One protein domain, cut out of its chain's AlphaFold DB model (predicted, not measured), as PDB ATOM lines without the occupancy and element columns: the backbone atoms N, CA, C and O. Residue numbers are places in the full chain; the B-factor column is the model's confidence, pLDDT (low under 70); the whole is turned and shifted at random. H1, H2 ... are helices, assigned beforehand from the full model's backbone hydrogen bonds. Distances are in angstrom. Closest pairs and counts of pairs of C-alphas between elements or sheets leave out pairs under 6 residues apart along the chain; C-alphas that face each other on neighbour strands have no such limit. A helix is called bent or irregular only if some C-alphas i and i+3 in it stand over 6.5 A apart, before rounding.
ATOM      1  N   SER A  23     -28.407 -62.356  37.407       87.88
ATOM      2  CA  SER A  23     -29.418 -61.645  36.608       87.88
ATOM      3  C   SER A  23     -29.869 -60.327  37.254       87.88
ATOM      4  O   SER A  23     -29.884 -59.293  36.590       87.88
ATOM      5  N   GLN A  24     -30.158 -60.322  38.560       90.19
ATOM      6  CA  GLN A  24     -30.546 -59.114  39.311       90.19
ATOM      7  C   GLN A  24     -29.423 -58.065  39.369       90.19
ATOM      8  O   GLN A  24     -29.696 -56.864  39.452       90.19
ATOM      9  N   LEU A  25     -28.160 -58.505  39.329       90.62
ATOM     10  CA  LEU A  25     -26.995 -57.622  39.239       90.62
ATOM     11  C   LEU A  25     -26.874 -57.004  37.839       90.62
ATOM     12  O   LEU A  25     -26.702 -55.792  37.739       90.62
ATOM     13  N   ALA A  26     -27.018 -57.803  36.777       92.69
ATOM     14  CA  ALA A  26     -26.985 -57.319  35.396       92.69
ATOM     15  C   ALA A  26     -28.121 -56.321  35.108       92.69
ATOM     16  O   ALA A  26     -27.868 -55.252  34.555       92.69
ATOM     17  N   TRP A  27     -29.346 -56.607  35.566       94.62
ATOM     18  CA  TRP A  27     -30.463 -55.655  35.514       94.62
ATOM     19  C   TRP A  27     -30.189 -54.389  36.327       94.62
ATOM     20  O   TRP A  27     -30.457 -53.288  35.850       94.62
ATOM     21  N   GLY A  28     -29.606 -54.520  37.523       94.38
ATOM     22  CA  GLY A  28     -29.204 -53.369  38.331       94.38
ATOM     23  C   GLY A  28     -28.191 -52.468  37.617       94.38
ATOM     24  O   GLY A  28     -28.306 -51.248  37.677       94.38
ATOM     25  N   ILE A  29     -27.239 -53.051  36.886       95.50
ATOM     26  CA  ILE A  29     -26.247 -52.312  36.090       95.50
ATOM     27  C   ILE A  29     -26.904 -51.637  34.875       95.50
ATOM     28  O   ILE A  29     -26.686 -50.446  34.658       95.50
ATOM     29  N   ALA A  30     -27.753 -52.346  34.126       96.69
ATOM     30  CA  ALA A  30     -28.431 -51.803  32.946       96.69
ATOM     31  C   ALA A  30     -29.403 -50.655  33.287       96.69
ATOM     32  O   ALA A  30     -29.377 -49.604  32.646       96.69
ATOM     33  N   LEU A  31     -30.214 -50.815  34.337       96.75
ATOM     34  CA  LEU A  31     -31.130 -49.771  34.811       96.75
ATOM     35  C   LEU A  31     -30.390 -48.622  35.507       96.75
ATOM     36  O   LEU A  31     -30.779 -47.466  35.358       96.75
ATOM     37  N   GLY A  32     -29.294 -48.913  36.217       96.44
ATOM     38  CA  GLY A  32     -28.396 -47.889  36.750       96.44
ATOM     39  C   GLY A  32     -27.818 -47.010  35.644       96.44
ATOM     40  O   GLY A  32     -27.841 -45.789  35.764       96.44
ATOM     41  N   ALA A  33     -27.377 -47.613  34.537       96.94
ATOM     42  CA  ALA A  33     -26.880 -46.875  33.382       96.94
ATOM     43  C   ALA A  33     -27.967 -46.003  32.734       96.94
ATOM     44  O   ALA A  33     -27.706 -44.831  32.485       96.94
ATOM     45  N   LEU A  34     -29.186 -46.526  32.537       96.88
ATOM     46  CA  LEU A  34     -30.331 -45.746  32.042       96.88
ATOM     47  C   LEU A  34     -30.613 -44.514  32.919       96.88
ATOM     48  O   LEU A  34     -30.720 -43.406  32.402       96.88
ATOM     49  N   VAL A  35     -30.714 -44.694  34.239       96.25
ATOM     50  CA  VAL A  35     -31.013 -43.599  35.178       96.25
ATOM     51  C   VAL A  35     -29.877 -42.572  35.228       96.25
ATOM     52  O   VAL A  35     -30.143 -41.373  35.227       96.25
ATOM     53  N   GLY A  36     -28.617 -43.019  35.235       95.12
ATOM     54  CA  GLY A  36     -27.449 -42.131  35.275       95.12
ATOM     55  C   GLY A  36     -27.208 -41.336  33.987       95.12
ATOM     56  O   GLY A  36     -26.495 -40.336  34.017       95.12
ATOM     57  N   LEU A  37     -27.788 -41.756  32.859       95.25
ATOM     58  CA  LEU A  37     -27.641 -41.071  31.570       95.25
ATOM     59  C   LEU A  37     -28.531 -39.825  31.442       95.25
ATOM     60  O   LEU A  37     -28.252 -38.955  30.621       95.25
ATOM     61  N   ILE A  38     -29.616 -39.762  32.216       94.38
ATOM     62  CA  ILE A  38     -30.668 -38.755  32.061       94.38
ATOM     63  C   ILE A  38     -30.301 -37.484  32.851       94.38
ATOM     64  O   ILE A  38     -29.976 -37.566  34.044       94.38
ATOM     65  N   PRO A  39     -30.388 -36.284  32.243       90.06
ATOM     66  CA  PRO A  39     -30.204 -35.026  32.955       90.06
ATOM     67  C   PRO A  39     -31.161 -34.906  34.144       90.06
ATOM     68  O   PRO A  39     -32.376 -35.074  34.018       90.06
ATOM     69  N   HIS A  40     -30.599 -34.620  35.316       89.44
ATOM     70  CA  HIS A  40     -31.348 -34.523  36.565       89.44
ATOM     71  C   HIS A  40     -32.053 -33.159  36.666       89.44
ATOM     72  O   HIS A  40     -31.548 -32.158  36.160       89.44
ATOM     73  N   GLY A  41     -33.194 -33.105  37.364       87.44
ATOM     74  CA  GLY A  41     -33.953 -31.863  37.598       87.44
ATOM     75  C   GLY A  41     -35.339 -31.804  36.945       87.44
ATOM     76  O   GLY A  41     -36.065 -30.845  37.178       87.44
ATOM     77  N   ASN A  42     -35.727 -32.836  36.193       92.69
ATOM     78  CA  ASN A  42     -37.059 -32.988  35.601       92.69
ATOM     79  C   ASN A  42     -37.859 -34.132  36.263       92.69
ATOM     80  O   ASN A  42     -37.316 -34.984  36.973       92.69
ATOM     81  N   LEU A  43     -39.166 -34.167  36.000       93.94
ATOM     82  CA  LEU A  43     -40.087 -35.201  36.478       93.94
ATOM     83  C   LEU A  43     -39.801 -36.577  35.854       93.94
ATOM     84  O   LEU A  43     -40.043 -37.590  36.505       93.94
ATOM     85  N   LEU A  44     -39.256 -36.630  34.633       94.25
ATOM     86  CA  LEU A  44     -38.902 -37.882  33.957       94.25
ATOM     87  C   LEU A  44     -37.877 -38.673  34.787       94.25
ATOM     88  O   LEU A  44     -38.111 -39.837  35.101       94.25
ATOM     89  N   ALA A  45     -36.799 -38.028  35.235       94.00
ATOM     90  CA  ALA A  45     -35.783 -38.631  36.093       94.00
ATOM     91  C   ALA A  45     -36.375 -39.164  37.412       94.00
ATOM     92  O   ALA A  45     -36.038 -40.269  37.836       94.00
ATOM     93  N   VAL A  46     -37.303 -38.425  38.036       94.94
ATOM     94  CA  VAL A  46     -37.998 -38.870  39.260       94.94
ATOM     95  C   VAL A  46     -38.865 -40.103  38.989       94.94
ATOM     96  O   VAL A  46     -38.815 -41.063  39.756       94.94
ATOM     97  N   VAL A  47     -39.617 -40.113  37.884       95.25
ATOM     98  CA  VAL A  47     -40.455 -41.249  37.471       95.25
ATOM     99  C   VAL A  47     -39.605 -42.484  37.161       95.25
ATOM    100  O   VAL A  47     -39.971 -43.576  37.591       95.25
ATOM    101  N   LEU A  48     -38.451 -42.345  36.498       95.25
ATOM    102  CA  LEU A  48     -37.540 -43.473  36.271       95.25
ATOM    103  C   LEU A  48     -36.918 -44.007  37.567       95.25
ATOM    104  O   LEU A  48     -36.846 -45.221  37.742       95.25
ATOM    105  N   VAL A  49     -36.499 -43.139  38.493       95.00
ATOM    106  CA  VAL A  49     -35.995 -43.584  39.805       95.00
ATOM    107  C   VAL A  49     -37.083 -44.338  40.571       95.00
ATOM    108  O   VAL A  49     -36.804 -45.399  41.129       95.00
ATOM    109  N   LEU A  50     -38.325 -43.841  40.559       95.69
ATOM    110  CA  LEU A  50     -39.465 -44.516  41.179       95.69
ATOM    111  C   LEU A  50     -39.747 -45.874  40.520       95.69
ATOM    112  O   LEU A  50     -39.910 -46.863  41.229       95.69
ATOM    113  N   LEU A  51     -39.744 -45.940  39.184       95.56
ATOM    114  CA  LEU A  51     -39.917 -47.177  38.422       95.56
ATOM    115  C   LEU A  51     -38.873 -48.224  38.830       95.56
ATOM    116  O   LEU A  51     -39.232 -49.341  39.188       95.56
ATOM    117  N   VAL A  52     -37.588 -47.858  38.860       94.81
ATOM    118  CA  VAL A  52     -36.511 -48.782  39.251       94.81
ATOM    119  C   VAL A  52     -36.598 -49.184  40.733       94.81
ATOM    120  O   VAL A  52     -36.205 -50.294  41.085       94.81
ATOM    121  N   LEU A  53     -37.164 -48.341  41.604       93.31
ATOM    122  CA  LEU A  53     -37.477 -48.711  42.990       93.31
ATOM    123  C   LEU A  53     -38.588 -49.771  43.099       93.31
ATOM    124  O   LEU A  53     -38.539 -50.577  44.024       93.31
ATOM    125  N   MET A  54     -39.546 -49.795  42.167       95.38
ATOM    126  CA  MET A  54     -40.611 -50.811  42.116       95.38
ATOM    127  C   MET A  54     -40.149 -52.141  41.503       95.38
ATOM    128  O   MET A  54     -40.768 -53.176  41.743       95.38
ATOM    129  N   LEU A  55     -39.069 -52.139  40.718       91.69
ATOM    130  CA  LEU A  55     -38.506 -53.353  40.126       91.69
ATOM    131  C   LEU A  55     -37.686 -54.158  41.151       91.69
ATOM    132  O   LEU A  55     -36.890 -53.612  41.919       91.69
ATOM    133  N   HIS A  56     -37.816 -55.489  41.103       89.12
ATOM    134  CA  HIS A  56     -37.065 -56.419  41.952       89.12
ATOM    135  C   HIS A  56     -35.631 -56.634  41.428       89.12
ATOM    136  O   HIS A  56     -35.272 -57.681  40.889       89.12
ATOM    137  N   VAL A  57     -34.808 -55.591  41.552       91.06
ATOM    138  CA  VAL A  57     -33.412 -55.536  41.088       91.06
ATOM    139  C   VAL A  57     -32.468 -55.134  42.216       91.06
ATOM    140  O   VAL A  57     -32.888 -54.690  43.283       91.06
ATOM    141  N   ASN A  58     -31.156 -55.253  42.000       91.31
ATOM    142  CA  ASN A  58     -30.190 -54.825  43.005       91.31
ATOM    143  C   ASN A  58     -30.018 -53.291  43.014       91.31
ATOM    144  O   ASN A  58     -29.160 -52.752  42.310       91.31
ATOM    145  N   HIS A  59     -30.780 -52.579  43.853       90.81
ATOM    146  CA  HIS A  59     -30.713 -51.109  43.962       90.81
ATOM    147  C   HIS A  59     -29.327 -50.564  44.342       90.81
ATOM    148  O   HIS A  59     -29.017 -49.418  44.024       90.81
ATOM    149  N   ALA A  60     -28.465 -51.360  44.987       90.75
ATOM    150  CA  ALA A  60     -27.094 -50.938  45.277       90.75
ATOM    151  C   ALA A  60     -26.219 -50.910  44.010       90.75
ATOM    152  O   ALA A  60     -25.383 -50.018  43.874       90.75
ATOM    153  N   MET A  61     -26.446 -51.827  43.063       90.94
ATOM    154  CA  MET A  61     -25.829 -51.761  41.733       90.94
ATOM    155  C   MET A  61     -26.410 -50.626  40.890       90.94
ATOM    156  O   MET A  61     -25.634 -49.883  40.297       90.94
ATOM    157  N   VAL A  62     -27.737 -50.430  40.915       94.88
ATOM    158  CA  VAL A  62     -28.397 -49.288  40.250       94.88
ATOM    159  C   VAL A  62     -27.768 -47.973  40.700       94.88
ATOM    160  O   VAL A  62     -27.327 -47.187  39.868       94.88
ATOM    161  N   ALA A  63     -27.679 -47.741  42.011       93.19
ATOM    162  CA  ALA A  63     -27.141 -46.498  42.552       93.19
ATOM    163  C   ALA A  63     -25.637 -46.332  42.279       93.19
ATOM    164  O   ALA A  63     -25.200 -45.221  41.984       93.19
ATOM    165  N   LEU A  64     -24.839 -47.406  42.345       93.88
ATOM    166  CA  LEU A  64     -23.412 -47.333  42.016       93.88
ATOM    167  C   LEU A  64     -23.190 -46.970  40.542       93.88
ATOM    168  O   LEU A  64     -22.445 -46.036  40.255       93.88
ATOM    169  N   VAL A  65     -23.828 -47.694  39.619       95.62
ATOM    170  CA  VAL A  65     -23.660 -47.455  38.179       95.62
ATOM    171  C   VAL A  65     -24.281 -46.127  37.776       95.62
ATOM    172  O   VAL A  65     -23.638 -45.380  37.050       95.62
ATOM    173  N   GLY A  66     -25.455 -45.784  38.310       95.50
ATOM    174  CA  GLY A  66     -26.094 -44.490  38.085       95.50
ATOM    175  C   GLY A  66     -25.169 -43.333  38.432       95.50
ATOM    176  O   GLY A  66     -24.914 -42.497  37.577       95.50
ATOM    177  N   VAL A  67     -24.552 -43.337  39.620       94.25
ATOM    178  CA  VAL A  67     -23.563 -42.310  39.995       94.25
ATOM    179  C   VAL A  67     -22.378 -42.277  39.022       94.25
ATOM    180  O   VAL A  67     -21.989 -41.196  38.586       94.25
ATOM    181  N   MET A  68     -21.809 -43.431  38.655       95.12
ATOM    182  CA  MET A  68     -20.666 -43.487  37.728       95.12
ATOM    183  C   MET A  68     -21.016 -42.958  36.330       95.12
ATOM    184  O   MET A  68     -20.228 -42.223  35.737       95.12
ATOM    185  N   VAL A  69     -22.206 -43.287  35.822       95.75
ATOM    186  CA  VAL A  69     -22.691 -42.827  34.517       95.75
ATOM    187  C   VAL A  69     -23.079 -41.347  34.557       95.75
ATOM    188  O   VAL A  69     -22.738 -40.643  33.613       95.75
ATOM    189  N   THR A  70     -23.630 -40.820  35.657       94.56
ATOM    190  CA  THR A  70     -23.895 -39.375  35.815       94.56
ATOM    191  C   THR A  70     -22.621 -38.533  35.672       94.56
ATOM    192  O   THR A  70     -22.657 -37.457  35.081       94.56
ATOM    193  N   PHE A  71     -21.461 -39.014  36.143       94.25
ATOM    194  CA  PHE A  71     -20.173 -38.329  35.921       94.25
ATOM    195  C   PHE A  71     -19.645 -38.443  34.477       94.25
ATOM    196  O   PHE A  71     -18.797 -37.643  34.065       94.25
ATOM    197  N   ALA A  72     -20.123 -39.419  33.703       93.62
ATOM    198  CA  ALA A  72     -19.779 -39.598  32.294       93.62
ATOM    199  C   ALA A  72     -20.744 -38.863  31.342       93.62
ATOM    200  O   ALA A  72     -20.299 -38.389  30.295       93.62
ATOM    201  N   ALA A  73     -22.022 -38.728  31.713       93.06
ATOM    202  CA  ALA A  73     -23.097 -38.204  30.869       93.06
ATOM    203  C   ALA A  73     -22.790 -36.836  30.217       93.06
ATOM    204  O   ALA A  73     -22.948 -36.756  29.001       93.06
ATOM    205  N   PRO A  74     -22.197 -35.830  30.901       93.12
ATOM    206  CA  PRO A  74     -21.862 -34.542  30.277       93.12
ATOM    207  C   PRO A  74     -20.891 -34.612  29.086       93.12
ATOM    208  O   PRO A  74     -20.786 -33.664  28.312       93.12
ATOM    209  N   ARG A  75     -20.151 -35.720  28.915       94.44
ATOM    210  CA  ARG A  75     -19.317 -35.954  27.717       94.44
ATOM    211  C   ARG A  75     -20.113 -36.498  26.530       94.44
ATOM    212  O   ARG A  75     -19.646 -36.407  25.400       94.44
ATOM    213  N   LEU A  76     -21.278 -37.085  26.793       93.12
ATOM    214  CA  LEU A  76     -22.192 -37.661  25.810       93.12
ATOM    215  C   LEU A  76     -23.322 -36.690  25.428       93.12
ATOM    216  O   LEU A  76     -23.932 -36.882  24.378       93.12
ATOM    217  N   ASP A  77     -23.547 -35.622  26.204       93.00
ATOM    218  CA  ASP A  77     -24.528 -34.560  25.922       93.00
ATOM    219  C   ASP A  77     -24.545 -34.077  24.455       93.00
ATOM    220  O   ASP A  77     -25.640 -33.993  23.899       93.00
ATOM    221  N   PRO A  78     -23.408 -33.825  23.761       94.81
ATOM    222  CA  PRO A  78     -23.435 -33.418  22.350       94.81
ATOM    223  C   PRO A  78     -24.017 -34.492  21.416       94.81
ATOM    224  O   PRO A  78     -24.649 -34.167  20.411       94.81
ATOM    225  N   THR A  79     -23.831 -35.770  21.752       95.19
ATOM    226  CA  THR A  79     -24.390 -36.915  21.019       95.19
ATOM    227  C   THR A  79     -25.891 -37.038  21.274       95.19
ATOM    228  O   THR A  79     -26.655 -37.261  20.336       95.19
ATOM    229  N   PHE A  80     -26.331 -36.844  22.522       95.44
ATOM    230  CA  PHE A  80     -27.752 -36.841  22.884       95.44
ATOM    231  C   PHE A  80     -28.496 -35.668  22.243       95.44
ATOM    232  O   PHE A  80     -29.581 -35.856  21.706       95.44
ATOM    233  N   ASP A  81     -27.887 -34.484  22.233       95.38
ATOM    234  CA  ASP A  81     -28.396 -33.283  21.573       95.38
ATOM    235  C   ASP A  81     -28.547 -33.479  20.052       95.38
ATOM    236  O   ASP A  81     -29.584 -33.149  19.474       95.38
ATOM    237  N   ALA A  82     -27.537 -34.060  19.394       95.00
ATOM    238  CA  ALA A  82     -27.583 -34.368  17.965       95.00
ATOM    239  C   ALA A  82     -28.672 -35.401  17.623       95.00
ATOM    240  O   ALA A  82     -29.485 -35.164  16.728       95.00
ATOM    241  N   PHE A  83     -28.733 -36.513  18.363       95.00
ATOM    242  CA  PHE A  83     -29.750 -37.547  18.161       95.00
ATOM    243  C   PHE A  83     -31.164 -37.045  18.488       95.00
ATOM    244  O   PHE A  83     -32.109 -37.343  17.762       95.00
ATOM    245  N   GLY A  84     -31.312 -36.234  19.539       93.81
ATOM    246  CA  GLY A  84     -32.575 -35.606  19.911       93.81
ATOM    247  C   GLY A  84     -33.111 -34.678  18.822       93.81
ATOM    248  O   GLY A  84     -34.302 -34.725  18.532       93.81
ATOM    249  N   ARG A  85     -32.252 -33.883  18.162       93.81
ATOM    250  CA  ARG A  85     -32.671 -33.070  17.002       93.81
ATOM    251  C   ARG A  85     -33.131 -33.927  15.829       93.81
ATOM    252  O   ARG A  85     -34.234 -33.707  15.345       93.81
ATOM    253  N   TRP A  86     -32.352 -34.940  15.448       94.94
ATOM    254  CA  TRP A  86     -32.743 -35.888  14.398       94.94
ATOM    255  C   TRP A  86     -34.082 -36.582  14.701       94.94
ATOM    256  O   TRP A  86     -34.907 -36.793  13.813       94.94
ATOM    257  N   LEU A  87     -34.349 -36.888  15.974       93.44
ATOM    258  CA  LEU A  87     -35.623 -37.460  16.396       93.44
ATOM    259  C   LEU A  87     -36.790 -36.458  16.273       93.44
ATOM    260  O   LEU A  87     -37.903 -36.870  15.958       93.44
ATOM    261  N   PHE A  88     -36.548 -35.159  16.475       91.88
ATOM    262  CA  PHE A  88     -37.542 -34.094  16.278       91.88
ATOM    263  C   PHE A  88     -37.761 -33.684  14.817       91.88
ATOM    264  O   PHE A  88     -38.820 -33.144  14.501       91.88
ATOM    265  N   GLU A  89     -36.818 -33.975  13.920       93.44
ATOM    266  CA  GLU A  89     -37.006 -33.836  12.467       93.44
ATOM    267  C   GLU A  89     -38.069 -34.817  11.928       93.44
ATOM    268  O   GLU A  89     -38.648 -34.586  10.867       93.44
ATOM    269  N   GLN A  90     -38.382 -35.888  12.671       93.25
ATOM    270  CA  GLN A  90     -39.466 -36.817  12.345       93.25
ATOM    271  C   GLN A  90     -40.837 -36.188  12.675       93.25
ATOM    272  O   GLN A  90     -41.155 -36.009  13.859       93.25
ATOM    273  N   PRO A  91     -41.719 -35.930  11.685       89.56
ATOM    274  CA  PRO A  91     -42.981 -35.221  11.922       89.56
ATOM    275  C   PRO A  91     -43.899 -35.955  12.911       89.56
ATOM    276  O   PRO A  91     -44.539 -35.326  13.750       89.56
ATOM    277  N   GLN A  92     -43.883 -37.294  12.893       92.81
ATOM    278  CA  GLN A  92     -44.668 -38.130  13.808       92.81
ATOM    279  C   GLN A  92     -44.275 -37.952  15.285       92.81
ATOM    280  O   GLN A  92     -45.117 -38.126  16.165       92.81
ATOM    281  N   VAL A  93     -43.007 -37.643  15.582       90.06
ATOM    282  CA  VAL A  93     -42.544 -37.434  16.963       90.06
ATOM    283  C   VAL A  93     -42.947 -36.044  17.440       90.06
ATOM    284  O   VAL A  93     -43.483 -35.913  18.541       90.06
ATOM    285  N   ALA A  94     -42.746 -35.025  16.602       88.44
ATOM    286  CA  ALA A  94     -43.135 -33.652  16.904       88.44
ATOM    287  C   ALA A  94     -44.651 -33.522  17.156       88.44
ATOM    288  O   ALA A  94     -45.055 -32.895  18.135       88.44
ATOM    289  N   GLU A  95     -45.483 -34.170  16.335       90.88
ATOM    290  CA  GLU A  95     -46.942 -34.193  16.497       90.88
ATOM    291  C   GLU A  95     -47.380 -34.936  17.771       90.88
ATOM    292  O   GLU A  95     -48.156 -34.414  18.570       90.88
ATOM    293  N   ARG A  96     -46.837 -36.132  18.036       91.69
ATOM    294  CA  ARG A  96     -47.160 -36.870  19.271       91.69
ATOM    295  C   ARG A  96     -46.748 -36.102  20.524       91.69
ATOM    296  O   ARG A  96     -47.473 -36.137  21.519       91.69
ATOM    297  N   LEU A  97     -45.615 -35.398  20.490       89.94
ATOM    298  CA  LEU A  97     -45.184 -34.591  21.626       89.94
ATOM    299  C   LEU A  97     -46.027 -33.312  21.772       89.94
ATOM    300  O   LEU A  97     -46.321 -32.933  22.903       89.94
ATOM    301  N   SER A  98     -46.488 -32.684  20.684       89.38
ATOM    302  CA  SER A  98     -47.387 -31.519  20.775       89.38
ATOM    303  C   SER A  98     -48.766 -31.877  21.342       89.38
ATOM    304  O   SER A  98     -49.320 -31.102  22.122       89.38
ATOM    305  N   LEU A  99     -49.278 -33.081  21.055       92.06
ATOM    306  CA  LEU A  99     -50.449 -33.642  21.736       92.06
ATOM    307  C   LEU A  99     -50.166 -33.904  23.223       92.06
ATOM    308  O   LEU A  99     -50.945 -33.493  24.082       92.06
ATOM    309  N   ALA A 100     -49.029 -34.528  23.554       90.00
ATOM    310  CA  ALA A 100     -48.657 -34.803  24.943       90.00
ATOM    311  C   ALA A 100     -48.527 -33.521  25.794       90.00
ATOM    312  O   ALA A 100     -48.886 -33.521  26.970       90.00
ATOM    313  N   TRP A 101     -48.075 -32.409  25.208       90.69
ATOM    314  CA  TRP A 101     -47.929 -31.122  25.901       90.69
ATOM    315  C   TRP A 101     -49.241 -30.447  26.323       90.69
ATOM    316  O   TRP A 101     -49.204 -29.463  27.059       90.69
ATOM    317  N   GLN A 102     -50.395 -30.993  25.930       92.81
ATOM    318  CA  GLN A 102     -51.705 -30.553  26.420       92.81
ATOM    319  C   GLN A 102     -52.000 -31.064  27.846       92.81
ATOM    320  O   GLN A 102     -52.867 -30.519  28.528       92.81
ATOM    321  N   TYR A 103     -51.273 -32.080  28.331       94.12
ATOM    322  CA  TYR A 103     -51.441 -32.620  29.684       94.12
ATOM    323  C   TYR A 103     -50.597 -31.857  30.724       94.12
ATOM    324  O   TYR A 103     -49.405 -31.637  30.505       94.12
ATOM    325  N   PRO A 104     -51.142 -31.536  31.915       91.56
ATOM    326  CA  PRO A 104     -50.511 -30.619  32.874       91.56
ATOM    327  C   PRO A 104     -49.193 -31.122  33.491       91.56
ATOM    328  O   PRO A 104     -48.399 -30.316  33.972       91.56
ATOM    329  N   LEU A 105     -48.941 -32.435  33.477       91.62
ATOM    330  CA  LEU A 105     -47.716 -33.040  34.021       91.62
ATOM    331  C   LEU A 105     -46.574 -33.122  32.995       91.62
ATOM    332  O   LEU A 105     -45.406 -33.158  33.380       91.62
ATOM    333  N   VAL A 106     -46.880 -33.136  31.693       91.81
ATOM    334  CA  VAL A 106     -45.868 -33.312  30.637       91.81
ATOM    335  C   VAL A 106     -44.847 -32.166  30.587       91.81
ATOM    336  O   VAL A 106     -43.662 -32.479  30.455       91.81
ATOM    337  N   PRO A 107     -45.200 -30.881  30.804       90.12
ATOM    338  CA  PRO A 107     -44.217 -29.798  30.868       90.12
ATOM    339  C   PRO A 107     -43.092 -29.998  31.891       90.12
ATOM    340  O   PRO A 107     -41.990 -29.497  31.690       90.12
ATOM    341  N   TRP A 108     -43.344 -30.756  32.963       92.31
ATOM    342  CA  TRP A 108     -42.367 -31.025  34.021       92.31
ATOM    343  C   TRP A 108     -41.372 -32.127  33.637       92.31
ATOM    344  O   TRP A 108     -40.358 -32.298  34.305       92.31
ATOM    345  N   THR A 109     -41.646 -32.902  32.583       92.31
ATOM    346  CA  THR A 109     -40.772 -34.000  32.132       92.31
ATOM    347  C   THR A 109     -39.552 -33.526  31.341       92.31
ATOM    348  O   THR A 109     -38.638 -34.315  31.129       92.31
ATOM    349  N   ASP A 110     -39.537 -32.263  30.897       92.25
ATOM    350  CA  ASP A 110     -38.531 -31.683  29.992       92.25
ATOM    351  C   ASP A 110     -38.274 -32.490  28.705       92.25
ATOM    352  O   ASP A 110     -37.249 -32.318  28.051       92.25
ATOM    353  N   LEU A 111     -39.239 -33.302  28.253       92.06
ATOM    354  CA  LEU A 111     -39.149 -34.023  26.975       92.06
ATOM    355  C   LEU A 111     -39.045 -33.094  25.750       92.06
ATOM    356  O   LEU A 111     -38.723 -33.563  24.666       92.06
ATOM    357  N   ASN A 112     -39.281 -31.783  25.897       93.00
ATOM    358  CA  ASN A 112     -39.004 -30.793  24.849       93.00
ATOM    359  C   ASN A 112     -37.516 -30.403  24.737       93.00
ATOM    360  O   ASN A 112     -37.154 -29.653  23.833       93.00
ATOM    361  N   ASN A 113     -36.656 -30.874  25.642       94.19
ATOM    362  CA  ASN A 113     -35.210 -30.706  25.578       94.19
ATOM    363  C   ASN A 113     -34.587 -31.882  24.804       94.19
ATOM    364  O   ASN A 113     -34.723 -33.041  25.200       94.19
ATOM    365  N   THR A 114     -33.870 -31.576  23.720       94.69
ATOM    366  CA  THR A 114     -33.164 -32.534  22.852       94.69
ATOM    367  C   THR A 114     -32.234 -33.460  23.628       94.69
ATOM    368  O   THR A 114     -32.205 -34.653  23.339       94.69
ATOM    369  N   ILE A 115     -31.528 -32.956  24.647       95.25
ATOM    370  CA  ILE A 115     -30.621 -33.760  25.479       95.25
ATOM    371  C   ILE A 115     -31.415 -34.749  26.339       95.25
ATOM    372  O   ILE A 115     -31.048 -35.918  26.425       95.25
ATOM    373  N   VAL A 116     -32.522 -34.313  26.952       95.12
ATOM    374  CA  VAL A 116     -33.370 -35.172  27.803       95.12
ATOM    375  C   VAL A 116     -34.045 -36.255  26.962       95.12
ATOM    376  O   VAL A 116     -33.956 -37.433  27.293       95.12
ATOM    377  N   MET A 117     -34.652 -35.881  25.833       94.25
ATOM    378  CA  MET A 117     -35.290 -36.832  24.920       94.25
ATOM    379  C   MET A 117     -34.271 -37.801  24.298       94.25
ATOM    380  O   MET A 117     -34.504 -39.009  24.253       94.25
ATOM    381  N   GLY A 118     -33.117 -37.290  23.855       94.94
ATOM    382  CA  GLY A 118     -32.061 -38.091  23.240       94.94
ATOM    383  C   GLY A 118     -31.422 -39.082  24.214       94.94
ATOM    384  O   GLY A 118     -31.324 -40.264  23.892       94.94
ATOM    385  N   SER A 119     -31.052 -38.636  25.419       95.25
ATOM    386  CA  SER A 119     -30.514 -39.511  26.476       95.25
ATOM    387  C   SER A 119     -31.534 -40.542  26.958       95.25
ATOM    388  O   SER A 119     -31.160 -41.690  27.181       95.25
ATOM    389  N   PHE A 120     -32.820 -40.186  27.053       95.94
ATOM    390  CA  PHE A 120     -33.879 -41.131  27.407       95.94
ATOM    391  C   PHE A 120     -34.023 -42.247  26.363       95.94
ATOM    392  O   PHE A 120     -33.993 -43.424  26.721       95.94
ATOM    393  N   VAL A 121     -34.117 -41.909  25.071       95.81
ATOM    394  CA  VAL A 121     -34.274 -42.907  23.997       95.81
ATOM    395  C   VAL A 121     -33.007 -43.746  23.814       95.81
ATOM    396  O   VAL A 121     -33.097 -44.972  23.757       95.81
ATOM    397  N   ILE A 122     -31.822 -43.124  23.782       95.88
ATOM    398  CA  ILE A 122     -30.543 -43.850  23.687       95.88
ATOM    399  C   ILE A 122     -30.333 -44.734  24.917       95.88
ATOM    400  O   ILE A 122     -29.935 -45.889  24.773       95.88
ATOM    401  N   GLY A 123     -30.639 -44.230  26.114       95.88
ATOM    402  CA  GLY A 123     -30.582 -44.992  27.356       95.88
ATOM    403  C   GLY A 123     -31.497 -46.212  27.310       95.88
ATOM    404  O   GLY A 123     -31.043 -47.314  27.604       95.88
ATOM    405  N   LEU A 124     -32.753 -46.041  26.880       96.56
ATOM    406  CA  LEU A 124     -33.742 -47.119  26.795       96.56
ATOM    407  C   LEU A 124     -33.315 -48.208  25.800       96.56
ATOM    408  O   LEU A 124     -33.353 -49.391  26.135       96.56
ATOM    409  N   ILE A 125     -32.831 -47.810  24.618       96.69
ATOM    410  CA  ILE A 125     -32.248 -48.725  23.624       96.69
ATOM    411  C   ILE A 125     -31.010 -49.436  24.196       96.69
ATOM    412  O   ILE A 125     -30.797 -50.612  23.914       96.69
ATOM    413  N   SER A 126     -30.219 -48.755  25.030       95.88
ATOM    414  CA  SER A 126     -28.988 -49.294  25.618       95.88
ATOM    415  C   SER A 126     -29.216 -50.283  26.769       95.88
ATOM    416  O   SER A 126     -28.309 -51.060  27.061       95.88
ATOM    417  N   VAL A 127     -30.398 -50.329  27.401       96.44
ATOM    418  CA  VAL A 127     -30.689 -51.283  28.496       96.44
ATOM    419  C   VAL A 127     -30.450 -52.729  28.056       96.44
ATOM    420  O   VAL A 127     -29.753 -53.476  28.744       96.44
ATOM    421  N   VAL A 128     -30.990 -53.118  26.897       95.81
ATOM    422  CA  VAL A 128     -30.900 -54.490  26.371       95.81
ATOM    423  C   VAL A 128     -29.451 -54.913  26.075       95.81
ATOM    424  O   VAL A 128     -29.025 -55.922  26.637       95.81
ATOM    425  N   PRO A 129     -28.642 -54.188  25.272       96.31
ATOM    426  CA  PRO A 129     -27.251 -54.571  25.033       96.31
ATOM    427  C   PRO A 129     -26.392 -54.503  26.302       96.31
ATOM    428  O   PRO A 129     -25.552 -55.378  26.490       96.31
ATOM    429  N   ILE A 130     -26.616 -53.545  27.216       96.06
ATOM    430  CA  ILE A 130     -25.885 -53.515  28.496       96.06
ATOM    431  C   ILE A 130     -26.202 -54.768  29.319       96.06
ATOM    432  O   ILE A 130     -25.275 -55.389  29.842       96.06
ATOM    433  N   PHE A 131     -27.468 -55.189  29.400       95.00
ATOM    434  CA  PHE A 131     -27.845 -56.439  30.061       95.00
ATOM    435  C   PHE A 131     -27.193 -57.657  29.388       95.00
ATOM    436  O   PHE A 131     -26.553 -58.452  30.074       95.00
ATOM    437  N   LEU A 132     -27.280 -57.769  28.057       94.19
ATOM    438  CA  LEU A 132     -26.721 -58.888  27.284       94.19
ATOM    439  C   LEU A 132     -25.192 -59.001  27.375       94.19
ATOM    440  O   LEU A 132     -24.671 -60.108  27.308       94.19
ATOM    441  N   ILE A 133     -24.469 -57.891  27.548       94.69
ATOM    442  CA  ILE A 133     -23.012 -57.890  27.765       94.69
ATOM    443  C   ILE A 133     -22.679 -58.200  29.232       94.69
ATOM    444  O   ILE A 133     -21.752 -58.957  29.528       94.69
ATOM    445  N   THR A 134     -23.438 -57.633  30.170       92.06
ATOM    446  CA  THR A 134     -23.141 -57.715  31.607       92.06
ATOM    447  C   THR A 134     -23.525 -59.067  32.209       92.06
ATOM    448  O   THR A 134     -22.799 -59.586  33.056       92.06
ATOM    449  N   TYR A 135     -24.635 -59.668  31.777       91.88
ATOM    450  CA  TYR A 135     -25.101 -60.969  32.261       91.88
ATOM    451  C   TYR A 135     -24.071 -62.105  32.082       91.88
ATOM    452  O   TYR A 135     -23.720 -62.720  33.092       91.88
ATOM    453  N   PRO A 136     -23.523 -62.384  30.878       89.62
ATOM    454  CA  PRO A 136     -22.527 -63.440  30.705       89.62
ATOM    455  C   PRO A 136     -21.215 -63.113  31.420       89.62
ATOM    456  O   PRO A 136     -20.587 -64.023  31.951       89.62
ATOM    457  N   LEU A 137     -20.825 -61.833  31.506       88.56
ATOM    458  CA  LEU A 137     -19.644 -61.420  32.262       88.56
ATOM    459  C   LEU A 137     -19.799 -61.749  33.756       88.56
ATOM    460  O   LEU A 137     -18.921 -62.372  34.341       88.56
ATOM    461  N   LEU A 138     -20.937 -61.406  34.365       87.88
ATOM    462  CA  LEU A 138     -21.212 -61.736  35.766       87.88
ATOM    463  C   LEU A 138     -21.417 -63.239  36.000       87.88
ATOM    464  O   LEU A 138     -21.001 -63.740  37.042       87.88
ATOM    465  N   ARG A 139     -22.015 -63.965  35.044       85.69
ATOM    466  CA  ARG A 139     -22.169 -65.427  35.110       85.69
ATOM    467  C   ARG A 139     -20.818 -66.140  35.032       85.69
ATOM    468  O   ARG A 139     -20.577 -67.032  35.829       85.69
ATOM    469  N   ALA A 140     -19.920 -65.721  34.141       83.75
ATOM    470  CA  ALA A 140     -18.574 -66.291  34.022       83.75
ATOM    471  C   ALA A 140     -17.689 -66.025  35.257       83.75
ATOM    472  O   ALA A 140     -16.711 -66.731  35.480       83.75
ATOM    473  N   TRP A 141     -18.026 -65.008  36.058       79.06
ATOM    474  CA  TRP A 141     -17.352 -64.683  37.320       79.06
ATOM    475  C   TRP A 141     -18.038 -65.321  38.547       79.06
ATOM    476  O   TRP A 141     -17.547 -65.179  39.670       79.06
ATOM    477  N   ALA A 142     -19.152 -66.037  38.360       70.88
ATOM    478  CA  ALA A 142     -19.762 -66.869  39.390       70.88
ATOM    479  C   ALA A 142     -19.115 -68.273  39.380       70.88
ATOM    480  O   ALA A 142     -18.998 -68.870  38.311       70.88
ATOM    481  N   PRO A 143     -18.694 -68.828  40.534       61.44
ATOM    482  CA  PRO A 143     -18.248 -70.214  40.626       61.44
ATOM    483  C   PRO A 143     -19.352 -71.182  40.202       61.44
ATOM    484  O   PRO A 143     -20.532 -70.937  40.459       61.44
ATOM    485  N   VAL A 144     -18.930 -72.273  39.564       56.78
ATOM    486  CA  VAL A 144     -19.791 -73.229  38.849       56.78
ATOM    487  C   VAL A 144     -20.855 -73.860  39.754       56.78
ATOM    488  O   VAL A 144     -21.968 -74.079  39.293       56.78
TER     489      VAL A 144
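Overview. This is residues 23 to 144 of the 361 residues of the protein "DUF2062 domain-containing protein" of Rhodopirellula solitaria (UniProt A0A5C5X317). Helix H1 is the core of an elongated helical body, with H2, H3 and the long, bent helix H7 packed round it; H4 crosses the first arm of H7, H7a, nearly at a right angle. H5 and the short H6 lie towards one end of the length, while the second arm, H7b, and the tail after it make the other. The printed part has 122 residues with seven named helices, H1 to H7 in that order, and no named strand; the class is all helix. The whole is compact, with a radius of gyration of the C-alphas of 15.6 A and spans of 53 by 26 by 25 A.

Along the chain. H1, residues 23 to 37, begins at C-alpha 23 at (-29.418, -61.645, 36.608) and is 21.3 A long. H2 holds residues 43 to 54, 16.6 A. H3, residues 59 to 75, is 25.0 A long, has a kink of 30 degrees near residue 68, and is irregular, with C-alphas 71 and 74 standing 7.0 A apart. H4 is residues 77 to 88, H5 residues 91 to 100 and H6 residues 106 to 109. H7, residues 114 to 140, was assigned as one helix by its hydrogen bonds but is bent, with C-alphas 125 and 128 standing 6.5 A apart. Its arms are H7a, residues 114 to 125, 16.2 A, and H7b, residues 128 to 140, 18.7 A, which ends at C-alpha 140 at (-18.574, -66.291, 34.022).

Arrangement. H1 is the hub. It touches H3, the closest C-alphas being those of Gly 32 and Val 62, 3.8 A, at a shallow tilt of 34 degrees, only just short of steep, the same way. H1 and H2 form a helical hairpin; H1 touches H2 with residues 31 to 35 alone, closest at Val 35 and Leu 48, C-alphas 6.6 A apart. H7a touches H1 at a shallow tilt of 13 degrees, opposite ways, with C-alphas of Leu 34 and Gly 123 closest at 4.8 A. H7b touches H1 at a steep tilt of 40 degrees, closest at the C-alphas of Ala 26 and Tyr 135, 5.2 A. H4 touches H7a, about perpendicular at 90 degrees, with the C-alphas of Gly 84 and Gly 118 closest at 4.2 A. H5 is close to H4 but not clearly touching, and H6 touches H2, closest at the C-alphas of Leu 43 and Thr 109, 4.6 A. Every O i to N i+4 pair is within hydrogen-bond range in H1, H2, H4, H5 and H7a, against 11 of 13 in H3 and 7 of 9 in H7b; H6 is too short for such a pair.

Size, cuts and confidence. The two C-alphas farthest apart are those of Gln 102 and Val 144, 54.7 A. The printed part has no cut, and the six links are tight. Mean pLDDT of the printed part is 92.4; residues 143 to 144 are under 70.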